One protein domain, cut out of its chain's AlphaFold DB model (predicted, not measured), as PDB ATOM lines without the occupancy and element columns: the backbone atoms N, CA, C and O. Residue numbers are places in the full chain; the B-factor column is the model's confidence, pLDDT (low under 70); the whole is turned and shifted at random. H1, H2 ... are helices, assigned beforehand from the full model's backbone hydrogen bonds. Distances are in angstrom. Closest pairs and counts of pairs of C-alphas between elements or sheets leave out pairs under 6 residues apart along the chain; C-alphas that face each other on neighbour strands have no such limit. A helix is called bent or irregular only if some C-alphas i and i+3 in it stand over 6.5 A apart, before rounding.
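AT A GLANCE: This is residues 319 to 406 of the 432 residues of an uncharacterized protein of Rhizopus microsporus ATCC 52813 (UniProt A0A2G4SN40). This is a long, thin hairpin of helices: H1, H2 and H3 make one run, the chain folds back through residues 347 to 354, and H4 and H5 make the returning run. The two ends of the first run meet the returning run, H1 on residues 387 to 397 of H5 and H3 on residues 368 to 375 of H4, and the contacts between these two places are few. H3 turns off about perpendicular to H2, H4 runs back beside H3, and the last residues of H5, 399 to 404, stick out free. The printed part has 88 residues with five named helices, in the order H1, H2, H3, H4, H5, and no named strand; the class is all helix. The whole is extended, with a radius of gyration of the C-alphas of 18.9 A and spans of 62 by 26 by 17 A.

IN THESE COORDINATES: H1 is residues 319 to 322, and C-alpha 319 is at (9.590, -15.510, 17.355). H2 is residues 324 to 337, 20.0 A from first to last C-alpha. H3 is residues 340 to 346. H4 is residues 355 to 376, 28.1 A long, beginning with C-alpha 355 at (25.218, 23.133, 12.155). H4 is irregular, with C-alphas 367 and 370 standing 7.4 A apart, and has a kink of 56 degrees near residue 370. H5, the longest helix, is residues 378 to 404, 38.5 A long, and ends with C-alpha 404 at (6.712, -34.745, 22.718).

HOW THE PARTS SIT: H1 touches residues 387 to 397 of H5; the closest C-alphas are those of Asn 322 and Gly 390, 4.0 A apart. H1 and H2 are close but not clearly touching, with the closest C-alphas, of Gln 319 and Lys 325, 7.4 A apart. Residues 324 to 327 of H2 only just touch residues 383 to 390 of H5, with 3 pairs of C-alphas within 8 A; the closest, of Ala 324 and Asp 387, are 6.3 A apart. H2 and H5 run opposite ways at a shallow tilt of 24 degrees. H2, with residues 332 to 336, and H3 touch only at the corner, and only just, with 3 pairs of C-alphas within 8 A; the closest, of Lys 335 and Lys 341, are 5.2 A apart. Their lines are about perpendicular, at 79 degrees. H3 and H4 form a helical hairpin, running opposite ways at a shallow tilt of 7 degrees. H3 touches residues 368 to 375 of H4, with the closest C-alphas, of Ile 340 and Leu 372, 7.0 A apart. H4 and H5 meet only through their link. H2 and H4 are only just apart, their closest C-alphas 8.2 A from each other. Each O i to N i+4 pair is within hydrogen-bond range in H2, H3 and H5, against 16 of 18 in H4; H1 is too short for such a pair.

THE WHOLE: The C-alphas farthest apart are those of Glu 356 and Asn 404, 62.3 A, while those of Gln 319 and Gly 406 are 15.8 A apart. The printed part has no cut and no long link; the link from H3 to H4 is short, and the other three are tight. The mean pLDDT of the printed part is 84.7, and one residue, Glu 378, is under 70.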
ATOM      1  N   GLN A 319       9.905 -16.914  17.070       83.69
ATOM      2  CA  GLN A 319       9.590 -15.510  17.355       83.69
ATOM      3  C   GLN A 319       8.142 -15.312  17.829       83.69
ATOM      4  O   GLN A 319       7.887 -14.481  18.708       83.69
ATOM      5  N   CYS A 320       7.191 -16.081  17.289       85.56
ATOM      6  CA  CYS A 320       5.804 -16.075  17.752       85.56
ATOM      7  C   CYS A 320       5.665 -16.603  19.188       85.56
ATOM      8  O   CYS A 320       4.933 -15.994  19.969       85.56
ATOM      9  N   TYR A 321       6.375 -17.676  19.558       86.19
ATOM     10  CA  TYR A 321       6.376 -18.208  20.928       86.19
ATOM     11  C   TYR A 321       7.011 -17.241  21.929       86.19
ATOM     12  O   TYR A 321       6.515 -17.104  23.047       86.19
ATOM     13  N   ASN A 322       8.046 -16.511  21.511       85.81
ATOM     14  CA  ASN A 322       8.647 -15.452  22.316       85.81
ATOM     15  C   ASN A 322       7.651 -14.302  22.586       85.81
ATOM     16  O   ASN A 322       7.622 -13.721  23.674       85.81
ATOM     17  N   GLY A 323       6.788 -13.980  21.617       84.31
ATOM     18  CA  GLY A 323       5.785 -12.918  21.742       84.31
ATOM     19  C   GLY A 323       6.330 -11.504  21.515       84.31
ATOM     20  O   GLY A 323       5.589 -10.537  21.695       84.31
ATOM     21  N   ALA A 324       7.582 -11.375  21.064       81.25
ATOM     22  CA  ALA A 324       8.261 -10.092  20.857       81.25
ATOM     23  C   ALA A 324       7.494  -9.176  19.890       81.25
ATOM     24  O   ALA A 324       7.284  -8.004  20.179       81.25
ATOM     25  N   LYS A 325       6.959  -9.724  18.787       82.75
ATOM     26  CA  LYS A 325       6.149  -8.952  17.822       82.75
ATOM     27  C   LYS A 325       4.875  -8.366  18.436       82.75
ATOM     28  O   LYS A 325       4.497  -7.247  18.104       82.75
ATOM     29  N   ARG A 326       4.210  -9.107  19.333       84.12
ATOM     30  CA  ARG A 326       2.995  -8.620  20.009       84.12
ATOM     31  C   ARG A 326       3.328  -7.466  20.948       84.12
ATOM     32  O   ARG A 326       2.629  -6.460  20.922       84.12
ATOM     33  N   ARG A 327       4.418  -7.594  21.711       85.81
ATOM     34  CA  ARG A 327       4.916  -6.527  22.590       85.81
ATOM     35  C   ARG A 327       5.341  -5.294  21.796       85.81
ATOM     36  O   ARG A 327       4.902  -4.204  22.125       85.81
ATOM     37  N   ALA A 328       6.072  -5.463  20.693       85.00
ATOM     38  CA  ALA A 328       6.443  -4.356  19.810       85.00
ATOM     39  C   ALA A 328       5.209  -3.604  19.274       85.00
ATOM     40  O   ALA A 328       5.150  -2.381  19.343       85.00
ATOM     41  N   CYS A 329       4.175  -4.324  18.822       87.88
ATOM     42  CA  CYS A 329       2.914  -3.710  18.396       87.88
ATOM     43  C   CYS A 329       2.199  -2.971  19.544       87.88
ATOM     44  O   CYS A 329       1.623  -1.906  19.330       87.88
ATOM     45  N   GLN A 330       2.237  -3.512  20.763       87.38
ATOM     46  CA  GLN A 330       1.675  -2.852  21.940       87.38
ATOM     47  C   GLN A 330       2.431  -1.562  22.286       87.38
ATOM     48  O   GLN A 330       1.788  -0.544  22.525       87.38
ATOM     49  N   ILE A 331       3.766  -1.582  22.246       86.81
ATOM     50  CA  ILE A 331       4.605  -0.395  22.454       86.81
ATOM     51  C   ILE A 331       4.284   0.669  21.403       86.81
ATOM     52  O   ILE A 331       4.041   1.813  21.764       86.81
ATOM     53  N   GLU A 332       4.173   0.304  20.124       89.38
ATOM     54  CA  GLU A 332       3.788   1.244  19.059       89.38
ATOM     55  C   GLU A 332       2.416   1.892  19.306       89.38
ATOM     56  O   GLU A 332       2.243   3.093  19.101       89.38
ATOM     57  N   LYS A 333       1.434   1.130  19.806       90.62
ATOM     58  CA  LYS A 333       0.125   1.682  20.198       90.62
ATOM     59  C   LYS A 333       0.234   2.641  21.383       90.62
ATOM     60  O   LYS A 333      -0.457   3.657  21.395       90.62
ATOM     61  N   LEU A 334       1.082   2.337  22.366       89.06
ATOM     62  CA  LEU A 334       1.339   3.226  23.503       89.06
ATOM     63  C   LEU A 334       2.028   4.517  23.048       89.06
ATOM     64  O   LEU A 334       1.595   5.596  23.445       89.06
ATOM     65  N   LYS A 335       3.019   4.423  22.151       90.56
ATOM     66  CA  LYS A 335       3.695   5.585  21.558       90.56
ATOM     67  C   LYS A 335       2.725   6.505  20.828       90.56
ATOM     68  O   LYS A 335       2.810   7.718  20.983       90.56
ATOM     69  N   LEU A 336       1.810   5.932  20.043       91.75
ATOM     70  CA  LEU A 336       0.764   6.682  19.345       91.75
ATOM     71  C   LEU A 336      -0.150   7.421  20.331       91.75
ATOM     72  O   LEU A 336      -0.362   8.618  20.181       91.75
ATOM     73  N   ARG A 337      -0.643   6.733  21.369       89.38
ATOM     74  CA  ARG A 337      -1.531   7.333  22.385       89.38
ATOM     75  C   ARG A 337      -0.854   8.433  23.201       89.38
ATOM     76  O   ARG A 337      -1.501   9.411  23.544       89.38
ATOM     77  N   ALA A 338       0.432   8.275  23.504       88.56
ATOM     78  CA  ALA A 338       1.208   9.249  24.270       88.56
ATOM     79  C   ALA A 338       1.773  10.401  23.409       88.56
ATOM     80  O   ALA A 338       2.456  11.285  23.929       88.56
ATOM     81  N   GLY A 339       1.533  10.392  22.089       90.31
ATOM     82  CA  GLY A 339       2.096  11.367  21.148       90.31
ATOM     83  C   GLY A 339       3.615  11.252  20.954       90.31
ATOM     84  O   GLY A 339       4.214  12.104  20.306       90.31
ATOM     85  N   ILE A 340       4.245  10.201  21.484       90.12
ATOM     86  CA  ILE A 340       5.695   9.961  21.404       90.12
ATOM     87  C   ILE A 340       6.111   9.665  19.972       90.12
ATOM     88  O   ILE A 340       7.155  10.125  19.530       90.12
ATOM     89  N   LYS A 341       5.269   8.951  19.218       89.25
ATOM     90  CA  LYS A 341       5.570   8.645  17.818       89.25
ATOM     91  C   LYS A 341       5.743   9.914  16.988       89.25
ATOM     92  O   LYS A 341       6.668   9.975  16.195       89.25
ATOM     93  N   THR A 342       4.899  10.919  17.214       89.38
ATOM     94  CA  THR A 342       4.985  12.216  16.532       89.38
ATOM     95  C   THR A 342       6.289  12.936  16.856       89.38
ATOM     96  O   THR A 342       6.907  13.478  15.949       89.38
ATOM     97  N   ILE A 343       6.729  12.889  18.121       87.69
ATOM     98  CA  ILE A 343       8.021  13.445  18.551       87.69
ATOM     99  C   ILE A 343       9.168  12.724  17.828       87.69
ATOM    100  O   ILE A 343       9.984  13.363  17.179       87.69
ATOM    101  N   GLU A 344       9.190  11.388  17.868       85.69
ATOM    102  CA  GLU A 344      10.259  10.584  17.258       85.69
ATOM    103  C   GLU A 344      10.345  10.744  15.737       85.69
ATOM    104  O   GLU A 344      11.439  10.741  15.182       85.69
ATOM    105  N   THR A 345       9.205  10.862  15.052       84.81
ATOM    106  CA  THR A 345       9.172  11.067  13.596       84.81
ATOM    107  C   THR A 345       9.398  12.516  13.186       84.81
ATOM    108  O   THR A 345       9.679  12.764  12.019       84.81
ATOM    109  N   GLY A 346       9.202  13.458  14.111       82.00
ATOM    110  CA  GLY A 346       9.291  14.893  13.861       82.00
ATOM    111  C   GLY A 346      10.704  15.452  13.985       82.00
ATOM    112  O   GLY A 346      10.921  16.588  13.576       82.00
ATOM    113  N   TYR A 347      11.654  14.677  14.520       82.06
ATOM    114  CA  TYR A 347      13.027  15.142  14.664       82.06
ATOM    115  C   TYR A 347      13.678  15.465  13.315       82.06
ATOM    116  O   TYR A 347      13.614  14.644  12.390       82.06
ATOM    117  N   PRO A 348      14.377  16.612  13.213       81.06
ATOM    118  CA  PRO A 348      15.357  16.823  12.161       81.06
ATOM    119  C   PRO A 348      16.371  15.672  12.151       81.06
ATOM    120  O   PRO A 348      16.669  15.075  13.181       81.06
ATOM    121  N   SER A 349      16.900  15.325  10.981       80.50
ATOM    122  CA  SER A 349      17.863  14.224  10.876       80.50
ATOM    123  C   SER A 349      19.157  14.560  11.620       80.50
ATOM    124  O   SER A 349      19.828  15.524  11.261       80.50
ATOM    125  N   GLU A 350      19.588  13.707  12.555       80.69
ATOM    126  CA  GLU A 350      20.899  13.835  13.215       80.69
ATOM    127  C   GLU A 350      22.088  13.454  12.306       80.69
ATOM    128  O   GLU A 350      23.250  13.466  12.709       80.69
ATOM    129  N   LYS A 351      21.804  13.042  11.067       88.19
ATOM    130  CA  LYS A 351      22.771  12.497  10.102       88.19
ATOM    131  C   LYS A 351      23.223  13.564   9.113       88.19
ATOM    132  O   LYS A 351      23.111  13.370   7.907       88.19
ATOM    133  N   THR A 352      23.666  14.691   9.642       84.19
ATOM    134  CA  THR A 352      24.120  15.854   8.881       84.19
ATOM    135  C   THR A 352      25.299  16.498   9.601       84.19
ATOM    136  O   THR A 352      25.546  16.227  10.777       84.19
ATOM    137  N   VAL A 353      26.054  17.314   8.876       84.62
ATOM    138  CA  VAL A 353      27.095  18.194   9.437       84.62
ATOM    139  C   VAL A 353      26.706  19.663   9.355       84.62
ATOM    140  O   VAL A 353      27.464  20.532   9.773       84.62
ATOM    141  N   ASP A 354      25.521  19.935   8.816       84.44
ATOM    142  CA  ASP A 354      24.901  21.241   8.858       84.44
ATOM    143  C   ASP A 354      24.635  21.607  10.325       84.44
ATOM    144  O   ASP A 354      23.898  20.920  11.047       84.44
ATOM    145  N   MET A 355      25.302  22.669  10.775       83.50
ATOM    146  CA  MET A 355      25.218  23.133  12.155       83.50
ATOM    147  C   MET A 355      23.819  23.638  12.502       83.50
ATOM    148  O   MET A 355      23.382  23.432  13.630       83.50
ATOM    149  N   GLU A 356      23.086  24.235  11.560       83.81
ATOM    150  CA  GLU A 356      21.721  24.707  11.808       83.81
ATOM    151  C   GLU A 356      20.777  23.524  12.016       83.81
ATOM    152  O   GLU A 356      20.042  23.480  13.006       83.81
ATOM    153  N   LYS A 357      20.852  22.510  11.145       83.44
ATOM    154  CA  LYS A 357      20.050  21.282  11.296       83.44
ATOM    155  C   LYS A 357      20.409  20.512  12.565       83.44
ATOM    156  O   LYS A 357      19.522  19.968  13.221       83.44
ATOM    157  N   THR A 358      21.693  20.475  12.916       82.31
ATOM    158  CA  THR A 358      22.172  19.818  14.139       82.31
ATOM    159  C   THR A 358      21.680  20.557  15.382       82.31
ATOM    160  O   THR A 358      21.173  19.921  16.303       82.31
ATOM    161  N   ASN A 359      21.761  21.889  15.405       82.81
ATOM    162  CA  ASN A 359      21.243  22.703  16.504       82.81
ATOM    163  C   ASN A 359      19.724  22.556  16.641       82.81
ATOM    164  O   ASN A 359      19.236  22.392  17.756       82.81
ATOM    165  N   ALA A 360      18.986  22.531  15.526       84.62
ATOM    166  CA  ALA A 360      17.548  22.267  15.530       84.62
ATOM    167  C   ALA A 360      17.228  20.885  16.122       84.62
ATOM    168  O   ALA A 360      16.391  20.777  17.015       84.62
ATOM    169  N   TYR A 361      17.952  19.839  15.701       84.88
ATOM    170  CA  TYR A 361      17.814  18.501  16.278       84.88
ATOM    171  C   TYR A 361      18.067  18.493  17.789       84.88
ATOM    172  O   TYR A 361      17.274  17.932  18.543       84.88
ATOM    173  N   VAL A 362      19.163  19.112  18.242       83.56
ATOM    174  CA  VAL A 362      19.523  19.163  19.666       83.56
ATOM    175  C   VAL A 362      18.469  19.928  20.464       83.56
ATOM    176  O   VAL A 362      18.035  19.433  21.502       83.56
ATOM    177  N   ALA A 363      18.014  21.085  19.982       85.25
ATOM    178  CA  ALA A 363      16.976  21.876  20.635       85.25
ATOM    179  C   ALA A 363      15.662  21.088  20.764       85.25
ATOM    180  O   ALA A 363      15.129  20.952  21.869       85.25
ATOM    181  N   ASP A 364      15.186  20.483  19.673       84.75
ATOM    182  CA  ASP A 364      13.967  19.670  19.679       84.75
ATOM    183  C   ASP A 364      14.106  18.450  20.597       84.75
ATOM    184  O   ASP A 364      13.164  18.076  21.314       84.75
ATOM    185  N   ALA A 365      15.283  17.814  20.597       83.38
ATOM    186  CA  ALA A 365      15.589  16.696  21.474       83.38
ATOM    187  C   ALA A 365      15.496  17.125  22.941       83.38
ATOM    188  O   ALA A 365      14.742  16.505  23.691       83.38
ATOM    189  N   LEU A 366      16.180  18.207  23.327       85.12
ATOM    190  CA  LEU A 366      16.198  18.746  24.691       85.12
ATOM    191  C   LEU A 366      14.797  19.132  25.183       85.12
ATOM    192  O   LEU A 366      14.411  18.737  26.282       85.12
ATOM    193  N   ILE A 367      14.000  19.818  24.356       86.94
ATOM    194  CA  ILE A 367      12.607  20.183  24.680       86.94
ATOM    195  C   ILE A 367      11.756  18.932  24.947       86.94
ATOM    196  O   ILE A 367      10.875  18.916  25.810       86.94
ATOM    197  N   SER A 368      12.024  17.859  24.211       87.25
ATOM    198  CA  SER A 368      11.257  16.620  24.289       87.25
ATOM    199  C   SER A 368      11.725  15.664  25.392       87.25
ATOM    200  O   SER A 368      10.968  14.751  25.740       87.25
ATOM    201  N   ILE A 369      12.925  15.860  25.964       85.62
ATOM    202  CA  ILE A 369      13.530  14.958  26.962       85.62
ATOM    203  C   ILE A 369      12.562  14.606  28.097       85.62
ATOM    204  O   ILE A 369      12.371  13.411  28.326       85.62
ATOM    205  N   PRO A 370      11.889  15.554  28.783       85.31
ATOM    206  CA  PRO A 370      11.034  15.208  29.920       85.31
ATOM    207  C   PRO A 370       9.890  14.261  29.538       85.31
ATOM    208  O   PRO A 370       9.553  13.336  30.279       85.31
ATOM    209  N   ARG A 371       9.305  14.455  28.348       85.50
ATOM    210  CA  ARG A 371       8.225  13.600  27.832       85.50
ATOM    211  C   ARG A 371       8.747  12.224  27.436       85.50
ATOM    212  O   ARG A 371       8.084  11.228  27.715       85.50
ATOM    213  N   LEU A 372       9.919  12.174  26.801       85.81
ATOM    214  CA  LEU A 372      10.556  10.923  26.404       85.81
ATOM    215  C   LEU A 372      10.994  10.112  27.619       85.81
ATOM    216  O   LEU A 372      10.654   8.937  27.683       85.81
ATOM    217  N   PHE A 373      11.653  10.721  28.605       82.00
ATOM    218  CA  PHE A 373      12.024  10.048  29.850       82.00
ATOM    219  C   PHE A 373      10.802   9.538  30.595       82.00
ATOM    220  O   PHE A 373      10.766   8.358  30.904       82.00
ATOM    221  N   ARG A 374       9.747  10.346  30.763       82.75
ATOM    222  CA  ARG A 374       8.510   9.876  31.410       82.75
ATOM    223  C   ARG A 374       7.882   8.668  30.705       82.75
ATOM    224  O   ARG A 374       7.279   7.821  31.356       82.75
ATOM    225  N   PHE A 375       7.981   8.586  29.379       85.19
ATOM    226  CA  PHE A 375       7.473   7.439  28.624       85.19
ATOM    227  C   PHE A 375       8.403   6.220  28.693       85.19
ATOM    228  O   PHE A 375       7.934   5.088  28.812       85.19
ATOM    229  N   TYR A 376       9.713   6.451  28.596       81.19
ATOM    230  CA  TYR A 376      10.757   5.428  28.520       81.19
ATOM    231  C   TYR A 376      11.384   5.047  29.864       81.19
ATOM    232  O   TYR A 376      12.425   4.387  29.873       81.19
ATOM    233  N   ASP A 377      10.736   5.435  30.955       75.62
ATOM    234  CA  ASP A 377      11.158   5.187  32.326       75.62
ATOM    235  C   ASP A 377      11.127   3.678  32.663       75.62
ATOM    236  O   ASP A 377      11.913   2.878  32.153       75.62
ATOM    237  N   GLU A 378      10.159   3.233  33.459       64.62
ATOM    238  CA  GLU A 378      10.124   1.864  33.976       64.62
ATOM    239  C   GLU A 378       9.581   0.825  32.976       64.62
ATOM    240  O   GLU A 378      10.043  -0.319  32.920       64.62
ATOM    241  N   TRP A 379       8.608   1.195  32.135       71.25
ATOM    242  CA  TRP A 379       7.922   0.236  31.255       71.25
ATOM    243  C   TRP A 379       8.847  -0.501  30.270       71.25
ATOM    244  O   TRP A 379       8.651  -1.705  30.062       71.25
ATOM    245  N   PRO A 380       9.869   0.136  29.660       72.62
ATOM    246  CA  PRO A 380      10.838  -0.575  28.830       72.62
ATOM    247  C   PRO A 380      11.600  -1.677  29.572       72.62
ATOM    248  O   PRO A 380      11.840  -2.732  28.982       72.62
ATOM    249  N   ALA A 381      11.951  -1.476  30.846       71.00
ATOM    250  CA  ALA A 381      12.619  -2.492  31.660       71.00
ATOM    251  C   ALA A 381      11.701  -3.703  31.903       71.00
ATOM    252  O   ALA A 381      12.098  -4.850  31.671       71.00
ATOM    253  N   LEU A 382      10.423  -3.457  32.208       76.25
ATOM    254  CA  LEU A 382       9.414  -4.513  32.295       76.25
ATOM    255  C   LEU A 382       9.265  -5.290  30.972       76.25
ATOM    256  O   LEU A 382       9.211  -6.524  30.962       76.25
ATOM    257  N   PHE A 383       9.242  -4.595  29.829       79.12
ATOM    258  CA  PHE A 383       9.171  -5.258  28.525       79.12
ATOM    259  C   PHE A 383      10.419  -6.088  28.211       79.12
ATOM    260  O   PHE A 383      10.274  -7.188  27.670       79.12
ATOM    261  N   ARG A 384      11.621  -5.633  28.597       77.44
ATOM    262  CA  ARG A 384      12.855  -6.431  28.494       77.44
ATOM    263  C   ARG A 384      12.775  -7.703  29.331       77.44
ATOM    264  O   ARG A 384      13.144  -8.777  28.851       77.44
ATOM    265  N   PHE A 385      12.230  -7.620  30.543       78.62
ATOM    266  CA  PHE A 385      11.995  -8.800  31.371       78.62
ATOM    267  C   PHE A 385      11.009  -9.777  30.708       78.62
ATOM    268  O   PHE A 385      11.267 -10.982  30.634       78.62
ATOM    269  N   TYR A 386       9.916  -9.277  30.124       83.00
ATOM    270  CA  TYR A 386       8.987 -10.117  29.363       83.00
ATOM    271  C   TYR A 386       9.590 -10.698  28.084       83.00
ATOM    272  O   TYR A 386       9.209 -11.805  27.688       83.00
ATOM    273  N   ASP A 387      10.525  -9.998  27.440       83.44
ATOM    274  CA  ASP A 387      11.318 -10.533  26.334       83.44
ATOM    275  C   ASP A 387      12.218 -11.676  26.798       83.44
ATOM    276  O   ASP A 387      12.267 -12.716  26.139       83.44
ATOM    277  N   TYR A 388      12.873 -11.536  27.951       82.94
ATOM    278  CA  TYR A 388      13.663 -12.607  28.551       82.94
ATOM    279  C   TYR A 388      12.798 -13.836  28.868       82.94
ATOM    280  O   TYR A 388      13.072 -14.936  28.380       82.94
ATOM    281  N   GLN A 389      11.685 -13.653  29.585       84.06
ATOM    282  CA  GLN A 389      10.726 -14.731  29.854       84.06
ATOM    283  C   GLN A 389      10.137 -15.322  28.567       84.06
ATOM    284  O   GLN A 389       9.846 -16.516  28.486       84.06
ATOM    285  N   GLY A 390       9.912 -14.491  27.550       87.38
ATOM    286  CA  GLY A 390       9.463 -14.912  26.229       87.38
ATOM    287  C   GLY A 390      10.466 -15.845  25.558       87.38
ATOM    288  O   GLY A 390      10.076 -16.910  25.081       87.38
ATOM    289  N   ARG A 391      11.760 -15.507  25.583       88.25
ATOM    290  CA  ARG A 391      12.835 -16.372  25.069       88.25
ATOM    291  C   ARG A 391      12.888 -17.706  25.811       88.25
ATOM    292  O   ARG A 391      12.934 -18.739  25.153       88.25
ATOM    293  N   GLN A 392      12.789 -17.699  27.141       87.94
ATOM    294  CA  GLN A 392      12.766 -18.932  27.940       87.94
ATOM    295  C   GLN A 392      11.569 -19.826  27.583       87.94
ATOM    296  O   GLN A 392      11.737 -21.004  27.274       87.94
ATOM    297  N   ARG A 393      10.360 -19.252  27.516       88.38
ATOM    298  CA  ARG A 393       9.153 -19.975  27.076       88.38
ATOM    299  C   ARG A 393       9.282 -20.509  25.655       88.38
ATOM    300  O   ARG A 393       8.820 -21.610  25.374       88.38
ATOM    301  N   SER A 394       9.899 -19.737  24.764       89.50
ATOM    302  CA  SER A 394      10.143 -20.159  23.391       89.50
ATOM    303  C   SER A 394      11.098 -21.347  23.326       89.50
ATOM    304  O   SER A 394      10.821 -22.285  22.587       89.50
ATOM    305  N   ASN A 395      12.192 -21.327  24.089       89.62
ATOM    306  CA  ASN A 395      13.143 -22.437  24.147       89.62
ATOM    307  C   ASN A 395      12.488 -23.689  24.743       89.62
ATOM    308  O   ASN A 395      12.624 -24.774  24.186       89.62
ATOM    309  N   ALA A 396      11.700 -23.532  25.809       89.50
ATOM    310  CA  ALA A 396      10.932 -24.626  26.393       89.50
ATOM    311  C   ALA A 396       9.897 -25.206  25.410       89.50
ATOM    312  O   ALA A 396       9.724 -26.419  25.342       89.50
ATOM    313  N   GLU A 397       9.201 -24.378  24.621       88.94
ATOM    314  CA  GLU A 397       8.268 -24.879  23.599       88.94
ATOM    315  C   GLU A 397       9.009 -25.576  22.449       88.94
ATOM    316  O   GLU A 397       8.532 -26.607  21.995       88.94
ATOM    317  N   ILE A 398      10.177 -25.087  22.018       90.25
ATOM    318  CA  ILE A 398      11.030 -25.776  21.028       90.25
ATOM    319  C   ILE A 398      11.433 -27.160  21.543       90.25
ATOM    320  O   ILE A 398      11.239 -28.142  20.829       90.25
ATOM    321  N   ALA A 399      11.922 -27.250  22.782       89.19
ATOM    322  CA  ALA A 399      12.271 -28.523  23.407       89.19
ATOM    323  C   ALA A 399      11.052 -29.453  23.509       89.19
ATOM    324  O   ALA A 399      11.136 -30.625  23.163       89.19
ATOM    325  N   ASN A 400       9.882 -28.925  23.886       89.56
ATOM    326  CA  ASN A 400       8.642 -29.702  23.896       89.56
ATOM    327  C   ASN A 400       8.250 -30.195  22.498       89.56
ATOM    328  O   ASN A 400       7.828 -31.339  22.360       89.56
ATOM    329  N   ILE A 401       8.387 -29.362  21.458       89.88
ATOM    330  CA  ILE A 401       8.144 -29.786  20.075       89.88
ATOM    331  C   ILE A 401       9.073 -30.945  19.726       89.88
ATOM    332  O   ILE A 401       8.595 -31.925  19.172       89.88
ATOM    333  N   LEU A 402      10.355 -30.868  20.082       88.38
ATOM    334  CA  LEU A 402      11.308 -31.941  19.811       88.38
ATOM    335  C   LEU A 402      10.944 -33.231  20.561       88.38
ATOM    336  O   LEU A 402      10.783 -34.265  19.925       88.38
ATOM    337  N   ILE A 403      10.730 -33.158  21.876       85.94
ATOM    338  CA  ILE A 403      10.548 -34.329  22.751       85.94
ATOM    339  C   ILE A 403       9.169 -34.978  22.562       85.94
ATOM    340  O   ILE A 403       9.066 -36.168  22.286       85.94
ATOM    341  N   ASN A 404       8.082 -34.209  22.665       84.69
ATOM    342  CA  ASN A 404       6.712 -34.745  22.718       84.69
ATOM    343  C   ASN A 404       5.756 -34.143  21.675       84.69
ATOM    344  O   ASN A 404       4.532 -34.252  21.805       84.69
ATOM    345  N   GLY A 405       6.290 -33.451  20.667       84.06
ATOM    346  CA  GLY A 405       5.504 -32.786  19.631       84.06
ATOM    347  C   GLY A 405       4.896 -31.445  20.058       84.06
ATOM    348  O   GLY A 405       4.354 -30.709  19.223       84.06
ATOM    349  N   GLY A 406       5.005 -31.072  21.337       84.19
ATOM    350  CA  GLY A 406       4.511 -29.810  21.878       84.19
ATOM    351  C   GLY A 406       3.024 -29.576  21.594       84.19
ATOM    352  O   GLY A 406       2.234 -30.502  21.399       84.19
TER     353      GLY A 406